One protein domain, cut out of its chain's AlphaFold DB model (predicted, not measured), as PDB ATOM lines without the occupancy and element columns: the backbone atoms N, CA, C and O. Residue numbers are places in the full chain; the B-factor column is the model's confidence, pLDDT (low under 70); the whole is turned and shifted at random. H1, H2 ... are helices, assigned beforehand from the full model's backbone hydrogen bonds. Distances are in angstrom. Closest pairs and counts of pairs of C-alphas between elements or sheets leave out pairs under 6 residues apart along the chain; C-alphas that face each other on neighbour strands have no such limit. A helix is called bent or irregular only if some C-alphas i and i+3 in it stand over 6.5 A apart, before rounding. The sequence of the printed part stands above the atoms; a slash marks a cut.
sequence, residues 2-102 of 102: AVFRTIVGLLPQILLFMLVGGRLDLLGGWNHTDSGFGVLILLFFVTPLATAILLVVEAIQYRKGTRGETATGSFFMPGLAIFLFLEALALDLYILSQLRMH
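AT A GLANCE: This is residues 2 to 102 of the 102 residues of an uncharacterized protein of Nitrospirae bacterium (UniProt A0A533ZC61). What shape? H1b, H2 and H3 form a rod-shaped up-and-down bundle, each running against the one before. Made of what? It is all helix, 101 residues printed with H1, H2 and H3. It is loose, with a radius of gyration of the C-alphas of 16.3 A, and spans 53 by 26 by 19 A.

HOW THE PARTS SIT: Any bend? H1, residues 2 to 23, one helix by its hydrogen bonds, is bent into H1a, 2 to 9, and H1b, 12 to 23, with C-alphas 9 and 12 6.7 A apart. What touches? H2, residues 34 to 66, touches H1a, H1b and H3, residues 78 to 100; the C-alphas of Leu 55 and Ala 81 are the closest of H2 and H3, 4.9 A apart. Every O i to N i+4 pair is within hydrogen-bond range in H1a, H1b and H3, and 27 of 29 in H2.

IN THESE COORDINATES: Where to start? C-alpha 2 is at (27.364, 10.308, 116.813). How long is H2? It is 47.9 A from first to last C-alpha.

THE WHOLE: Any long link? H2 to H3 is long. Low confidence? Residues 68 to 76 and 100 to 102 have pLDDT under 70.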
ATOM      1  N   ALA A   2      28.614   9.629 117.191       80.62
ATOM      2  CA  ALA A   2      27.364  10.308 116.813       80.62
ATOM      3  C   ALA A   2      27.444  11.844 116.906       80.62
ATOM      4  O   ALA A   2      27.145  12.516 115.932       80.62
ATOM      5  N   VAL A   3      27.959  12.389 118.018       85.94
ATOM      6  CA  VAL A   3      28.140  13.846 118.194       85.94
ATOM      7  C   VAL A   3      29.030  14.449 117.105       85.94
ATOM      8  O   VAL A   3      28.670  15.453 116.509       85.94
ATOM      9  N   PHE A   4      30.160  13.805 116.795       85.50
ATOM     10  CA  PHE A   4      31.049  14.244 115.715       85.50
ATOM     11  C   PHE A   4      30.324  14.264 114.365       85.50
ATOM     12  O   PHE A   4      30.366  15.268 113.668       85.50
ATOM     13  N   ARG A   5      29.594  13.194 114.026       87.00
ATOM     14  CA  ARG A   5      28.800  13.110 112.791       87.00
ATOM     15  C   ARG A   5      27.752  14.213 112.704       87.00
ATOM     16  O   ARG A   5      27.629  14.833 111.656       87.00
ATOM     17  N   THR A   6      27.034  14.479 113.795       89.56
ATOM     18  CA  THR A   6      26.051  15.565 113.856       89.56
ATOM     19  C   THR A   6      26.718  16.916 113.633       89.56
ATOM     20  O   THR A   6      26.256  17.673 112.792       89.56
ATOM     21  N   ILE A   7      27.828  17.200 114.323       91.31
ATOM     22  CA  ILE A   7      28.562  18.461 114.156       91.31
ATOM     23  C   ILE A   7      29.011  18.625 112.702       91.31
ATOM     24  O   ILE A   7      28.705  19.640 112.086       91.31
ATOM     25  N   VAL A   8      29.681  17.619 112.134       92.38
ATOM     26  CA  VAL A   8      30.183  17.684 110.753       92.38
ATOM     27  C   VAL A   8      29.043  17.789 109.741       92.38
ATOM     28  O   VAL A   8      29.161  18.542 108.783       92.38
ATOM     29  N   GLY A   9      27.924  17.097 109.967       92.81
ATOM     30  CA  GLY A   9      26.737  17.192 109.116       92.81
ATOM     31  C   GLY A   9      26.064  18.566 109.144       92.81
ATOM     32  O   GLY A   9      25.452  18.959 108.157       92.81
ATOM     33  N   LEU A  10      26.200  19.318 110.240       95.12
ATOM     34  CA  LEU A  10      25.671  20.678 110.340       95.12
ATOM     35  C   LEU A  10      26.581  21.725 109.687       95.12
ATOM     36  O   LEU A  10      26.085  22.789 109.337       95.12
ATOM     37  N   LEU A  11      27.879  21.457 109.499       95.19
ATOM     38  CA  LEU A  11      28.812  22.459 108.969       95.19
ATOM     39  C   LEU A  11      28.424  22.976 107.568       95.19
ATOM     40  O   LEU A  11      28.302  24.195 107.434       95.19
ATOM     41  N   PRO A  12      28.141  22.123 106.555       94.56
ATOM     42  CA  PRO A  12      27.690  22.607 105.247       94.56
ATOM     43  C   PRO A  12      26.387  23.402 105.333       94.56
ATOM     44  O   PRO A  12      26.223  24.401 104.641       94.56
ATOM     45  N   GLN A  13      25.488  23.011 106.242       95.81
ATOM     46  CA  GLN A  13      24.209  23.691 106.444       95.81
ATOM     47  C   GLN A  13      24.401  25.079 107.066       95.81
ATOM     48  O   GLN A  13      23.782  26.040 106.620       95.81
ATOM     49  N   ILE A  14      25.299  25.220 108.047       94.75
ATOM     50  CA  ILE A  14      25.660  26.519 108.633       94.75
ATOM     51  C   ILE A  14      26.293  27.423 107.568       94.75
ATOM     52  O   ILE A  14      25.916  28.590 107.465       94.75
ATOM     53  N   LEU A  15      27.206  26.888 106.752       93.81
ATOM     54  CA  LEU A  15      27.829  27.632 105.655       93.81
ATOM     55  C   LEU A  15      26.779  28.102 104.634       93.81
ATOM     56  O   LEU A  15      26.756  29.277 104.265       93.81
ATOM     57  N   LEU A  16      25.860  27.220 104.237       93.94
ATOM     58  CA  LEU A  16      24.745  27.555 103.354       93.94
ATOM     59  C   LEU A  16      23.841  28.638 103.962       93.94
ATOM     60  O   LEU A  16      23.521  29.613 103.282       93.94
ATOM     61  N   PHE A  17      23.458  28.511 105.236       93.44
ATOM     62  CA  PHE A  17      22.645  29.519 105.922       93.44
ATOM     63  C   PHE A  17      23.343  30.869 105.995       93.44
ATOM     64  O   PHE A  17      22.691  31.897 105.832       93.44
ATOM     65  N   MET A  18      24.658  30.883 106.190       91.94
ATOM     66  CA  MET A  18      25.430  32.115 106.194       91.94
ATOM     67  C   MET A  18      25.427  32.789 104.817       91.94
ATOM     68  O   MET A  18      25.223  34.000 104.722       91.94
ATOM     69  N   LEU A  19      25.573  32.011 103.741       90.56
ATOM     70  CA  LEU A  19      25.535  32.525 102.368       90.56
ATOM     71  C   LEU A  19      24.153  33.051 101.980       90.56
ATOM     72  O   LEU A  19      24.026  34.171 101.481       90.56
ATOM     73  N   VAL A  20      23.114  32.251 102.211       91.56
ATOM     74  CA  VAL A  20      21.731  32.617 101.884       91.56
ATOM     75  C   VAL A  20      21.267  33.773 102.766       91.56
ATOM     76  O   VAL A  20      20.700  34.740 102.263       91.56
ATOM     77  N   GLY A  21      21.563  33.714 104.063       89.75
ATOM     78  CA  GLY A  21      21.233  34.766 105.015       89.75
ATOM     79  C   GLY A  21      21.925  36.085 104.682       89.75
ATOM     80  O   GLY A  21      21.284  37.128 104.737       89.75
ATOM     81  N   GLY A  22      23.198  36.051 104.277       87.69
ATOM     82  CA  GLY A  22      23.918  37.247 103.840       87.69
ATOM     83  C   GLY A  22      23.345  37.850 102.556       87.69
ATOM     84  O   GLY A  22      23.250  39.066 102.442       87.69
ATOM     85  N   ARG A  23      22.906  37.015 101.603       87.00
ATOM     86  CA  ARG A  23      22.272  37.488 100.359       87.00
ATOM     87  C   ARG A  23      20.891  38.095 100.564       87.00
ATOM     88  O   ARG A  23      20.533  39.023  99.848       87.00
ATOM     89  N   LEU A  24      20.113  37.537 101.483       89.88
ATOM     90  CA  LEU A  24      18.753  37.985 101.780       89.88
ATOM     91  C   LEU A  24      18.705  39.041 102.899       89.88
ATOM     92  O   LEU A  24      17.618  39.378 103.355       89.88
ATOM     93  N   ASP A  25      19.866  39.525 103.355       86.31
ATOM     94  CA  ASP A  25      20.022  40.453 104.486       86.31
ATOM     95  C   ASP A  25      19.343  39.979 105.792       86.31
ATOM     96  O   ASP A  25      18.940  40.751 106.659       86.31
ATOM     97  N   LEU A  26      19.241  38.658 105.973       90.19
ATOM     98  CA  LEU A  26      18.630  38.027 107.151       90.19
ATOM     99  C   LEU A  26      19.583  37.965 108.352       90.19
ATOM    100  O   LEU A  26      19.189  37.535 109.433       90.19
ATOM    101  N   LEU A  27      20.841  38.373 108.169       88.88
ATOM    102  CA  LEU A  27      21.870  38.373 109.211       88.88
ATOM    103  C   LEU A  27      21.959  39.711 109.963       88.88
ATOM    104  O   LEU A  27      22.883  39.897 110.754       88.88
ATOM    105  N   GLY A  28      21.037  40.649 109.713       88.44
ATOM    106  CA  GLY A  28      20.992  41.940 110.406       88.44
ATOM    107  C   GLY A  28      22.268  42.766 110.213       88.44
ATOM    108  O   GLY A  28      22.777  43.346 111.169       88.44
ATOM    109  N   GLY A  29      22.835  42.747 109.004       87.44
ATOM    110  CA  GLY A  29      24.090  43.428 108.681       87.44
ATOM    111  C   GLY A  29      25.368  42.738 109.177       87.44
ATOM    112  O   GLY A  29      26.459  43.226 108.885       87.44
ATOM    113  N   TRP A  30      25.290  41.595 109.875       90.19
ATOM    114  CA  TRP A  30      26.478  40.898 110.394       90.19
ATOM    115  C   TRP A  30      27.461  40.459 109.294       90.19
ATOM    116  O   TRP A  30      28.678  40.487 109.494       90.19
ATOM    117  N   ASN A  31      26.949  40.144 108.103       87.75
ATOM    118  CA  ASN A  31      27.724  39.845 106.894       87.75
ATOM    119  C   ASN A  31      28.604  41.005 106.392       87.75
ATOM    120  O   ASN A  31      29.503  40.756 105.594       87.75
ATOM    121  N   HIS A  32      28.379  42.237 106.858       87.12
ATOM    122  CA  HIS A  32      29.199  43.411 106.534       87.12
ATOM    123  C   HIS A  32      30.271  43.707 107.594       87.12
ATOM    124  O   HIS A  32      30.962  44.720 107.510       87.12
ATOM    125  N   THR A  33      30.399  42.856 108.616       92.44
ATOM    126  CA  THR A  33      31.382  43.028 109.692       92.44
ATOM    127  C   THR A  33      32.603  42.141 109.477       92.44
ATOM    128  O   THR A  33      32.487  41.034 108.944       92.44
ATOM    129  N   ASP A  34      33.757  42.562 110.002       91.06
ATOM    130  CA  ASP A  34      34.983  41.748 110.009       91.06
ATOM    131  C   ASP A  34      34.767  40.388 110.687       91.06
ATOM    132  O   ASP A  34      35.333  39.375 110.283       91.06
ATOM    133  N   SER A  35      33.900  40.347 111.705       90.75
ATOM    134  CA  SER A  35      33.560  39.111 112.414       90.75
ATOM    135  C   SER A  35      32.759  38.136 111.545       90.75
ATOM    136  O   SER A  35      33.047  36.940 111.549       90.75
ATOM    137  N   GLY A  36      31.805  38.639 110.754       89.88
ATOM    138  CA  GLY A  36      31.050  37.837 109.795       89.88
ATOM    139  C   GLY A  36      31.957  37.309 108.689       89.88
ATOM    140  O   GLY A  36      31.953  36.115 108.399       89.88
ATOM    141  N   PHE A  37      32.819  38.160 108.135       89.56
ATOM    142  CA  PHE A  37      33.803  37.717 107.150       89.56
ATOM    143  C   PHE A  37      34.760  36.657 107.724       89.56
ATOM    144  O   PHE A  37      34.973  35.615 107.105       89.56
ATOM    145  N   GLY A  38      35.272  36.863 108.941       92.31
ATOM    146  CA  GLY A  38      36.142  35.902 109.620       92.31
ATOM    147  C   GLY A  38      35.487  34.534 109.830       92.31
ATOM    148  O   GLY A  38      36.123  33.507 109.584       92.31
ATOM    149  N   VAL A  39      34.208  34.496 110.220       93.69
ATOM    150  CA  VAL A  39      33.465  33.230 110.363       93.69
ATOM    151  C   VAL A  39      33.224  32.561 109.010       93.69
ATOM    152  O   VAL A  39      33.371  31.343 108.919       93.69
ATOM    153  N   LEU A  40      32.926  33.322 107.953       92.50
ATOM    154  CA  LEU A  40      32.776  32.765 106.605       92.50
ATOM    155  C   LEU A  40      34.069  32.087 106.140       92.50
ATOM    156  O   LEU A  40      34.029  30.950 105.677       92.50
ATOM    157  N   ILE A  41      35.211  32.756 106.312       93.19
ATOM    158  CA  ILE A  41      36.527  32.206 105.964       93.19
ATOM    159  C   ILE A  41      36.842  30.965 106.801       93.19
ATOM    160  O   ILE A  41      37.317  29.962 106.268       93.19
ATOM    161  N   LEU A  42      36.545  30.990 108.102       95.31
ATOM    162  CA  LEU A  42      36.719  29.820 108.957       95.31
ATOM    163  C   LEU A  42      35.892  28.632 108.447       95.31
ATOM    164  O   LEU A  42      36.428  27.533 108.300       95.31
ATOM    165  N   LEU A  43      34.606  28.842 108.156       94.88
ATOM    166  CA  LEU A  43      33.718  27.791 107.660       94.88
ATOM    167  C   LEU A  43      34.143  27.281 106.279       94.88
ATOM    168  O   LEU A  43      34.104  26.070 106.072       94.88
ATOM    169  N   PHE A  44      34.610  28.159 105.391       94.25
ATOM    170  CA  PHE A  44      35.155  27.802 104.077       94.25
ATOM    171  C   PHE A  44      36.316  26.800 104.175       94.25
ATOM    172  O   PHE A  44      36.421  25.886 103.372       94.25
ATOM    173  N   PHE A  45      37.179  26.899 105.193       95.19
ATOM    174  CA  PHE A  45      38.264  25.924 105.377       95.19
ATOM    175  C   PHE A  45      37.857  24.706 106.212       95.19
ATOM    176  O   PHE A  45      38.241  23.572 105.910       95.19
ATOM    177  N   VAL A  46      37.104  24.919 107.291       95.94
ATOM    178  CA  VAL A  46      36.786  23.862 108.261       95.94
ATOM    179  C   VAL A  46      35.769  22.872 107.697       95.94
ATOM    180  O   VAL A  46      35.896  21.672 107.939       95.94
ATOM    181  N   THR A  47      34.788  23.340 106.927       95.56
ATOM    182  CA  THR A  47      33.708  22.504 106.381       95.56
ATOM    183  C   THR A  47      34.211  21.409 105.429       95.56
ATOM    184  O   THR A  47      33.927  20.234 105.701       95.56
ATOM    185  N   PRO A  48      34.985  21.704 104.362       95.56
ATOM    186  CA  PRO A  48      35.508  20.661 103.473       95.56
ATOM    187  C   PRO A  48      36.491  19.730 104.193       95.56
ATOM    188  O   PRO A  48      36.486  18.521 103.960       95.56
ATOM    189  N   LEU A  49      37.302  20.253 105.121       96.81
ATOM    190  CA  LEU A  49      38.258  19.442 105.874       96.81
ATOM    191  C   LEU A  49      37.549  18.445 106.801       96.81
ATOM    192  O   LEU A  49      37.880  17.258 106.823       96.81
ATOM    193  N   ALA A  50      36.554  18.906 107.557       95.25
ATOM    194  CA  ALA A  50      35.815  18.069 108.494       95.25
ATOM    195  C   ALA A  50      34.983  16.994 107.775       95.25
ATOM    196  O   ALA A  50      34.959  15.838 108.208       95.25
ATOM    197  N   THR A  51      34.347  17.347 106.654       95.31
ATOM    198  CA  THR A  51      33.589  16.397 105.824       95.31
ATOM    199  C   THR A  51      34.505  15.387 105.123       95.31
ATOM    200  O   THR A  51      34.156  14.206 105.065       95.31
ATOM    201  N   ALA A  52      35.717  15.779 104.711       95.38
ATOM    202  CA  ALA A  52      36.736  14.851 104.210       95.38
ATOM    203  C   ALA A  52      37.199  13.852 105.284       95.38
ATOM    204  O   ALA A  52      37.288  12.650 105.019       95.38
ATOM    205  N   ILE A  53      37.451  14.317 106.514       94.31
ATOM    206  CA  ILE A  53      37.800  13.437 107.643       94.31
ATOM    207  C   ILE A  53      36.666  12.441 107.901       94.31
ATOM    208  O   ILE A  53      36.923  11.244 108.044       94.31
ATOM    209  N   LEU A  54      35.413  12.909 107.922       93.50
ATOM    210  CA  LEU A  54      34.254  12.035 108.087       93.50
ATOM    211  C   LEU A  54      34.186  10.984 106.971       93.50
ATOM    212  O   LEU A  54      34.020   9.803 107.270       93.50
ATOM    213  N   LEU A  55      34.384  11.381 105.711       93.38
ATOM    214  CA  LEU A  55      34.404  10.471 104.565       93.38
ATOM    215  C   LEU A  55      35.462   9.372 104.716       93.38
ATOM    216  O   LEU A  55      35.155   8.196 104.515       93.38
ATOM    217  N   VAL A  56      36.684   9.728 105.116       92.44
ATOM    218  CA  VAL A  56      37.760   8.754 105.359       92.44
ATOM    219  C   VAL A  56      37.375   7.786 106.478       92.44
ATOM    220  O   VAL A  56      37.541   6.572 106.332       92.44
ATOM    221  N   VAL A  57      36.829   8.297 107.583       90.06
ATOM    222  CA  VAL A  57      36.427   7.461 108.718       90.06
ATOM    223  C   VAL A  57      35.302   6.497 108.329       90.06
ATOM    224  O   VAL A  57      35.404   5.305 108.635       90.06
ATOM    225  N   GLU A  58      34.268   6.965 107.626       88.94
ATOM    226  CA  GLU A  58      33.172   6.104 107.161       88.94
ATOM    227  C   GLU A  58      33.650   5.085 106.117       88.94
ATOM    228  O   GLU A  58      33.235   3.929 106.160       88.94
ATOM    229  N   ALA A  59      34.582   5.447 105.229       88.31
ATOM    230  CA  ALA A  59      35.166   4.509 104.269       88.31
ATOM    231  C   ALA A  59      35.952   3.380 104.965       88.31
ATOM    232  O   ALA A  59      35.840   2.209 104.588       88.31
ATOM    233  N   ILE A  60      36.719   3.710 106.012       87.88
ATOM    234  CA  ILE A  60      37.446   2.718 106.816       87.88
ATOM    235  C   ILE A  60      36.462   1.803 107.554       87.88
ATOM    236  O   ILE A  60      36.643   0.584 107.544       87.88
ATOM    237  N   GLN A  61      35.421   2.365 108.176       84.06
ATOM    238  CA  GLN A  61      34.407   1.583 108.892       84.06
ATOM    239  C   GLN A  61      33.611   0.679 107.947       84.06
ATOM    240  O   GLN A  61      33.428  -0.500 108.251       84.06
ATOM    241  N   TYR A  62      33.229   1.185 106.774       83.88
ATOM    242  CA  TYR A  62      32.577   0.402 105.727       83.88
ATOM    243  C   TYR A  62      33.428  -0.809 105.331       83.88
ATOM    244  O   TYR A  62      32.934  -1.935 105.299       83.88
ATOM    245  N   ARG A  63      34.733  -0.603 105.102       82.94
ATOM    246  CA  ARG A  63      35.671  -1.677 104.745       82.94
ATOM    247  C   ARG A  63      35.854  -2.717 105.856       82.94
ATOM    248  O   ARG A  63      36.054  -3.889 105.551       82.94
ATOM    249  N   LYS A  64      35.825  -2.309 107.127       81.62
ATOM    250  CA  LYS A  64      35.876  -3.245 108.266       81.62
ATOM    251  C   LYS A  64      34.586  -4.059 108.372       81.62
ATOM    252  O   LYS A  64      34.639  -5.280 108.490       81.62
ATOM    253  N   GLY A  65      33.438  -3.400 108.202       76.69
ATOM    254  CA  GLY A  65      32.123  -4.042 108.197       76.69
ATOM    255  C   GLY A  65      31.961  -5.074 107.077       76.69
ATOM    256  O   GLY A  65      31.467  -6.170 107.330       76.69
ATOM    257  N   THR A  66      32.451  -4.790 105.865       76.19
ATOM    258  CA  THR A  66      32.431  -5.765 104.754       76.19
ATOM    259  C   THR A  66      33.368  -6.956 104.965       76.19
ATOM    260  O   THR A  66      33.197  -7.984 104.317       76.19
ATOM    261  N   ARG A  67      34.336  -6.851 105.885       79.69
ATOM    262  CA  ARG A  67      35.247  -7.938 106.276       79.69
ATOM    263  C   ARG A  67      34.749  -8.762 107.466       79.69
ATOM    264  O   ARG A  67      35.436  -9.692 107.868       79.69
ATOM    265  N   GLY A  68      33.579  -8.443 108.026       67.50
ATOM    266  CA  GLY A  68      33.017  -9.152 109.183       67.50
ATOM    267  C   GLY A  68      33.710  -8.839 110.515       67.50
ATOM    268  O   GLY A  68      33.386  -9.451 111.532       67.50
ATOM    269  N   GLU A  69      34.632  -7.873 110.541       66.88
ATOM    270  CA  GLU A  69      35.265  -7.373 111.763       66.88
ATOM    271  C   GLU A  69      34.278  -6.422 112.453       66.88
ATOM    272  O   GLU A  69      34.146  -5.269 112.052       66.88
ATOM    273  N   THR A  70      33.519  -6.958 113.418       57.09
ATOM    274  CA  THR A  70      32.659  -6.242 114.385       57.09
ATOM    275  C   THR A  70      32.116  -4.894 113.893       57.09
ATOM    276  O   THR A  70      32.668  -3.827 114.159       57.09
ATOM    277  N   ALA A  71      30.964  -4.936 113.218       55.28
ATOM    278  CA  ALA A  71      30.180  -3.756 112.860       55.28
ATOM    279  C   ALA A  71      29.503  -3.145 114.106       55.28
ATOM    280  O   ALA A  71      28.281  -3.159 114.255       55.28
ATOM    281  N   THR A  72      30.292  -2.638 115.049       52.25
ATOM    282  CA  THR A  72      29.784  -1.912 116.210       52.25
ATOM    283  C   THR A  72      29.545  -0.452 115.840       52.25
ATOM    284  O   THR A  72      30.459   0.365 115.799       52.25
ATOM    285  N   GLY A  73      28.269  -0.118 115.647       50.47
ATOM    286  CA  GLY A  73      27.769   1.236 115.868       50.47
ATOM    287  C   GLY A  73      27.448   2.026 114.606       50.47
ATOM    288  O   GLY A  73      28.307   2.696 114.045       50.47
ATOM    289  N   SER A  74      26.153   2.038 114.270       53.31
ATOM    290  CA  SER A  74      25.483   3.019 113.409       53.31
ATOM    291  C   SER A  74      26.232   3.302 112.109       53.31
ATOM    292  O   SER A  74      27.021   4.239 112.035       53.31
ATOM    293  N   PHE A  75      25.940   2.519 111.075       54.84
ATOM    294  CA  PHE A  75      26.368   2.765 109.701       54.84
ATOM    295  C   PHE A  75      25.877   4.158 109.266       54.84
ATOM    296  O   PHE A  75      24.730   4.323 108.854       54.84
ATOM    297  N   PHE A  76      26.704   5.194 109.410       57.34
ATOM    298  CA  PHE A  76      26.475   6.411 108.647       57.34
ATOM    299  C   PHE A  76      26.857   6.013 107.229       57.34
ATOM    300  O   PHE A  76      27.992   5.616 106.977       57.34
ATOM    301  N   MET A  77      25.873   5.953 106.337       71.44
ATOM    302  CA  MET A  77      26.112   5.454 104.989       71.44
ATOM    303  C   MET A  77      27.258   6.263 104.366       71.44
ATOM    304  O   MET A  77      27.181   7.493 104.384       71.44
ATOM    305  N   PRO A  78      28.293   5.623 103.789       80.25
ATOM    306  CA  PRO A  78      29.381   6.341 103.126       80.25
ATOM    307  C   PRO A  78      28.853   7.327 102.073       80.25
ATOM    308  O   PRO A  78      29.439   8.385 101.876       80.25
ATOM    309  N   GLY A  79      27.685   7.045 101.482       85.50
ATOM    310  CA  GLY A  79      26.969   7.970 100.603       85.50
ATOM    311  C   GLY A  79      26.640   9.329 101.233       85.50
ATOM    312  O   GLY A  79      26.778  10.342 100.560       85.50
ATOM    313  N   LEU A  80      26.274   9.388 102.519       87.94
ATOM    314  CA  LEU A  80      25.990  10.654 103.202       87.94
ATOM    315  C   LEU A  80      27.268  11.468 103.435       87.94
ATOM    316  O   LEU A  80      27.263  12.677 103.249       87.94
ATOM    317  N   ALA A  81      28.379  10.815 103.785       90.50
ATOM    318  CA  ALA A  81      29.662  11.502 103.922       90.50
ATOM    319  C   ALA A  81      30.180  12.028 102.570       90.50
ATOM    320  O   ALA A  81      30.698  13.140 102.509       90.50
ATOM    321  N   ILE A  82      29.980  11.268 101.483       93.38
ATOM    322  CA  ILE A  82      30.258  11.728 100.113       93.38
ATOM    323  C   ILE A  82      29.394  12.945  99.784       93.38
ATOM    324  O   ILE A  82      29.921  13.948  99.313       93.38
ATOM    325  N   PHE A  83      28.088  12.871 100.050       94.69
ATOM    326  CA  PHE A  83      27.161  13.969  99.793       94.69
ATOM    327  C   PHE A  83      27.582  15.246 100.529       94.69
ATOM    328  O   PHE A  83      27.738  16.276  99.885       94.69
ATOM    329  N   LEU A  84      27.855  15.163 101.835       94.44
ATOM    330  CA  LEU A  84      28.289  16.308 102.642       94.44
ATOM    331  C   LEU A  84      29.613  16.906 102.148       94.44
ATOM    332  O   LEU A  84      29.779  18.121 102.147       94.44
ATOM    333  N   PHE A  85      30.558  16.063 101.724       96.12
ATOM    334  CA  PHE A  85      31.830  16.533 101.177       96.12
ATOM    335  C   PHE A  85      31.652  17.235  99.826       96.12
ATOM    336  O   PHE A  85      32.210  18.308  99.608       96.12
ATOM    337  N   LEU A  86      30.846  16.665  98.927       96.62
ATOM    338  CA  LEU A  86      30.531  17.291  97.642       96.62
ATOM    339  C   LEU A  86      29.743  18.592  97.819       96.62
ATOM    340  O   LEU A  86      30.009  19.557  97.111       96.62
ATOM    341  N   GLU A  87      28.808  18.630  98.769       95.69
ATOM    342  CA  GLU A  87      28.065  19.833  99.143       95.69
ATOM    343  C   GLU A  87      29.019  20.927  99.638       95.69
ATOM    344  O   GLU A  87      28.975  22.043  99.125       95.69
ATOM    345  N   ALA A  88      29.935  20.602 100.559       96.06
ATOM    346  CA  ALA A  88      30.950  21.536 101.043       96.06
ATOM    347  C   ALA A  88      31.798  22.111  99.896       96.06
ATOM    348  O   ALA A  88      31.908  23.327  99.758       96.06
ATOM    349  N   LEU A  89      32.318  21.248  99.017       96.50
ATOM    350  CA  LEU A  89      33.093  21.683  97.852       96.50
ATOM    351  C   LEU A  89      32.275  22.557  96.896       96.50
ATOM    352  O   LEU A  89      32.797  23.528  96.352       96.50
ATOM    353  N   ALA A  90      31.003  22.227  96.669       96.38
ATOM    354  CA  ALA A  90      30.129  23.015  95.810       96.38
ATOM    355  C   ALA A  90      29.890  24.421  96.384       96.38
ATOM    356  O   ALA A  90      29.925  25.398  95.631       96.38
ATOM    357  N   LEU A  91      29.698  24.534  97.703       94.94
ATOM    358  CA  LEU A  91      29.562  25.820  98.394       94.94
ATOM    359  C   LEU A  91      30.850  26.645  98.309       94.94
ATOM    360  O   LEU A  91      30.788  27.833  97.992       94.94
ATOM    361  N   ASP A  92      32.011  26.024  98.502       93.94
ATOM    362  CA  ASP A  92      33.301  26.710  98.400       93.94
ATOM    363  C   ASP A  92      33.573  27.203  96.973       93.94
ATOM    364  O   ASP A  92      33.943  28.361  96.761       93.94
ATOM    365  N   LEU A  93      33.326  26.362  95.965       94.19
ATOM    366  CA  LEU A  93      33.435  26.759  94.558       94.19
ATOM    367  C   LEU A  93      32.478  27.903  94.221       94.19
ATOM    368  O   LEU A  93      32.846  28.822  93.485       94.19
ATOM    369  N   TYR A  94      31.267  27.876  94.777       93.00
ATOM    370  CA  TYR A  94      30.319  28.966  94.632       93.00
ATOM    371  C   TYR A  94      30.857  30.264  95.248       93.00
ATOM    372  O   TYR A  94      30.874  31.283  94.557       93.00
ATOM    373  N   ILE A  95      31.372  30.235  96.480       90.25
ATOM    374  CA  ILE A  95      31.997  31.397  97.135       90.25
ATOM    375  C   ILE A  95      33.130  31.968  96.275       90.25
ATOM    376  O   ILE A  95      33.142  33.166  95.982       90.25
ATOM    377  N   LEU A  96      34.042  31.113  95.806       91.50
ATOM    378  CA  LEU A  96      35.150  31.522  94.940       91.50
ATOM    379  C   LEU A  96      34.662  32.125  93.615       91.50
ATOM    380  O   LEU A  96      35.244  33.091  93.122       91.50
ATOM    381  N   SER A  97      33.580  31.589  93.044       88.50
ATOM    382  CA  SER A  97      32.990  32.134  91.818       88.50
ATOM    383  C   SER A  97      32.436  33.547  92.018       88.50
ATOM    384  O   SER A  97      32.577  34.378  91.125       88.50
ATOM    385  N   GLN A  98      31.866  33.839  93.193       82.62
ATOM    386  CA  GLN A  98      31.361  35.171  93.531       82.62
ATOM    387  C   GLN A  98      32.503  36.166  93.758       82.62
ATOM    388  O   GLN A  98      32.411  37.300  93.300       82.62
ATOM    389  N   LEU A  99      33.601  35.731  94.385       76.88
ATOM    390  CA  LEU A  99      34.802  36.554  94.565       76.88
ATOM    391  C   LEU A  99      35.468  36.939  93.239       76.88
ATOM    392  O   LEU A  99      36.081  37.992  93.162       76.88
ATOM    393  N   ARG A 100      35.365  36.097  92.205       63.25
ATOM    394  CA  ARG A 100      35.934  36.380  90.877       63.25
ATOM    395  C   ARG A 100      35.066  37.317  90.027       63.25
ATOM    396  O   ARG A 100      35.568  37.888  89.064       63.25
ATOM    397  N   MET A 101      33.765  37.398  90.309       52.50
ATOM    398  CA  MET A 101      32.827  38.259  89.570       52.50
ATOM    399  C   MET A 101      32.784  39.703  90.095       52.50
ATOM    400  O   MET A 101      32.132  40.538  89.469       52.50
ATOM    401  N   HIS A 102      33.471  39.985  91.203       44.75
ATOM    402  CA  HIS A 102      33.741  41.322  91.734       44.75
ATOM    403  C   HIS A 102      35.201  41.717  91.490       44.75
ATOM    404  O   HIS A 102      35.448  42.940  91.407       44.75
TER     405      HIS A 102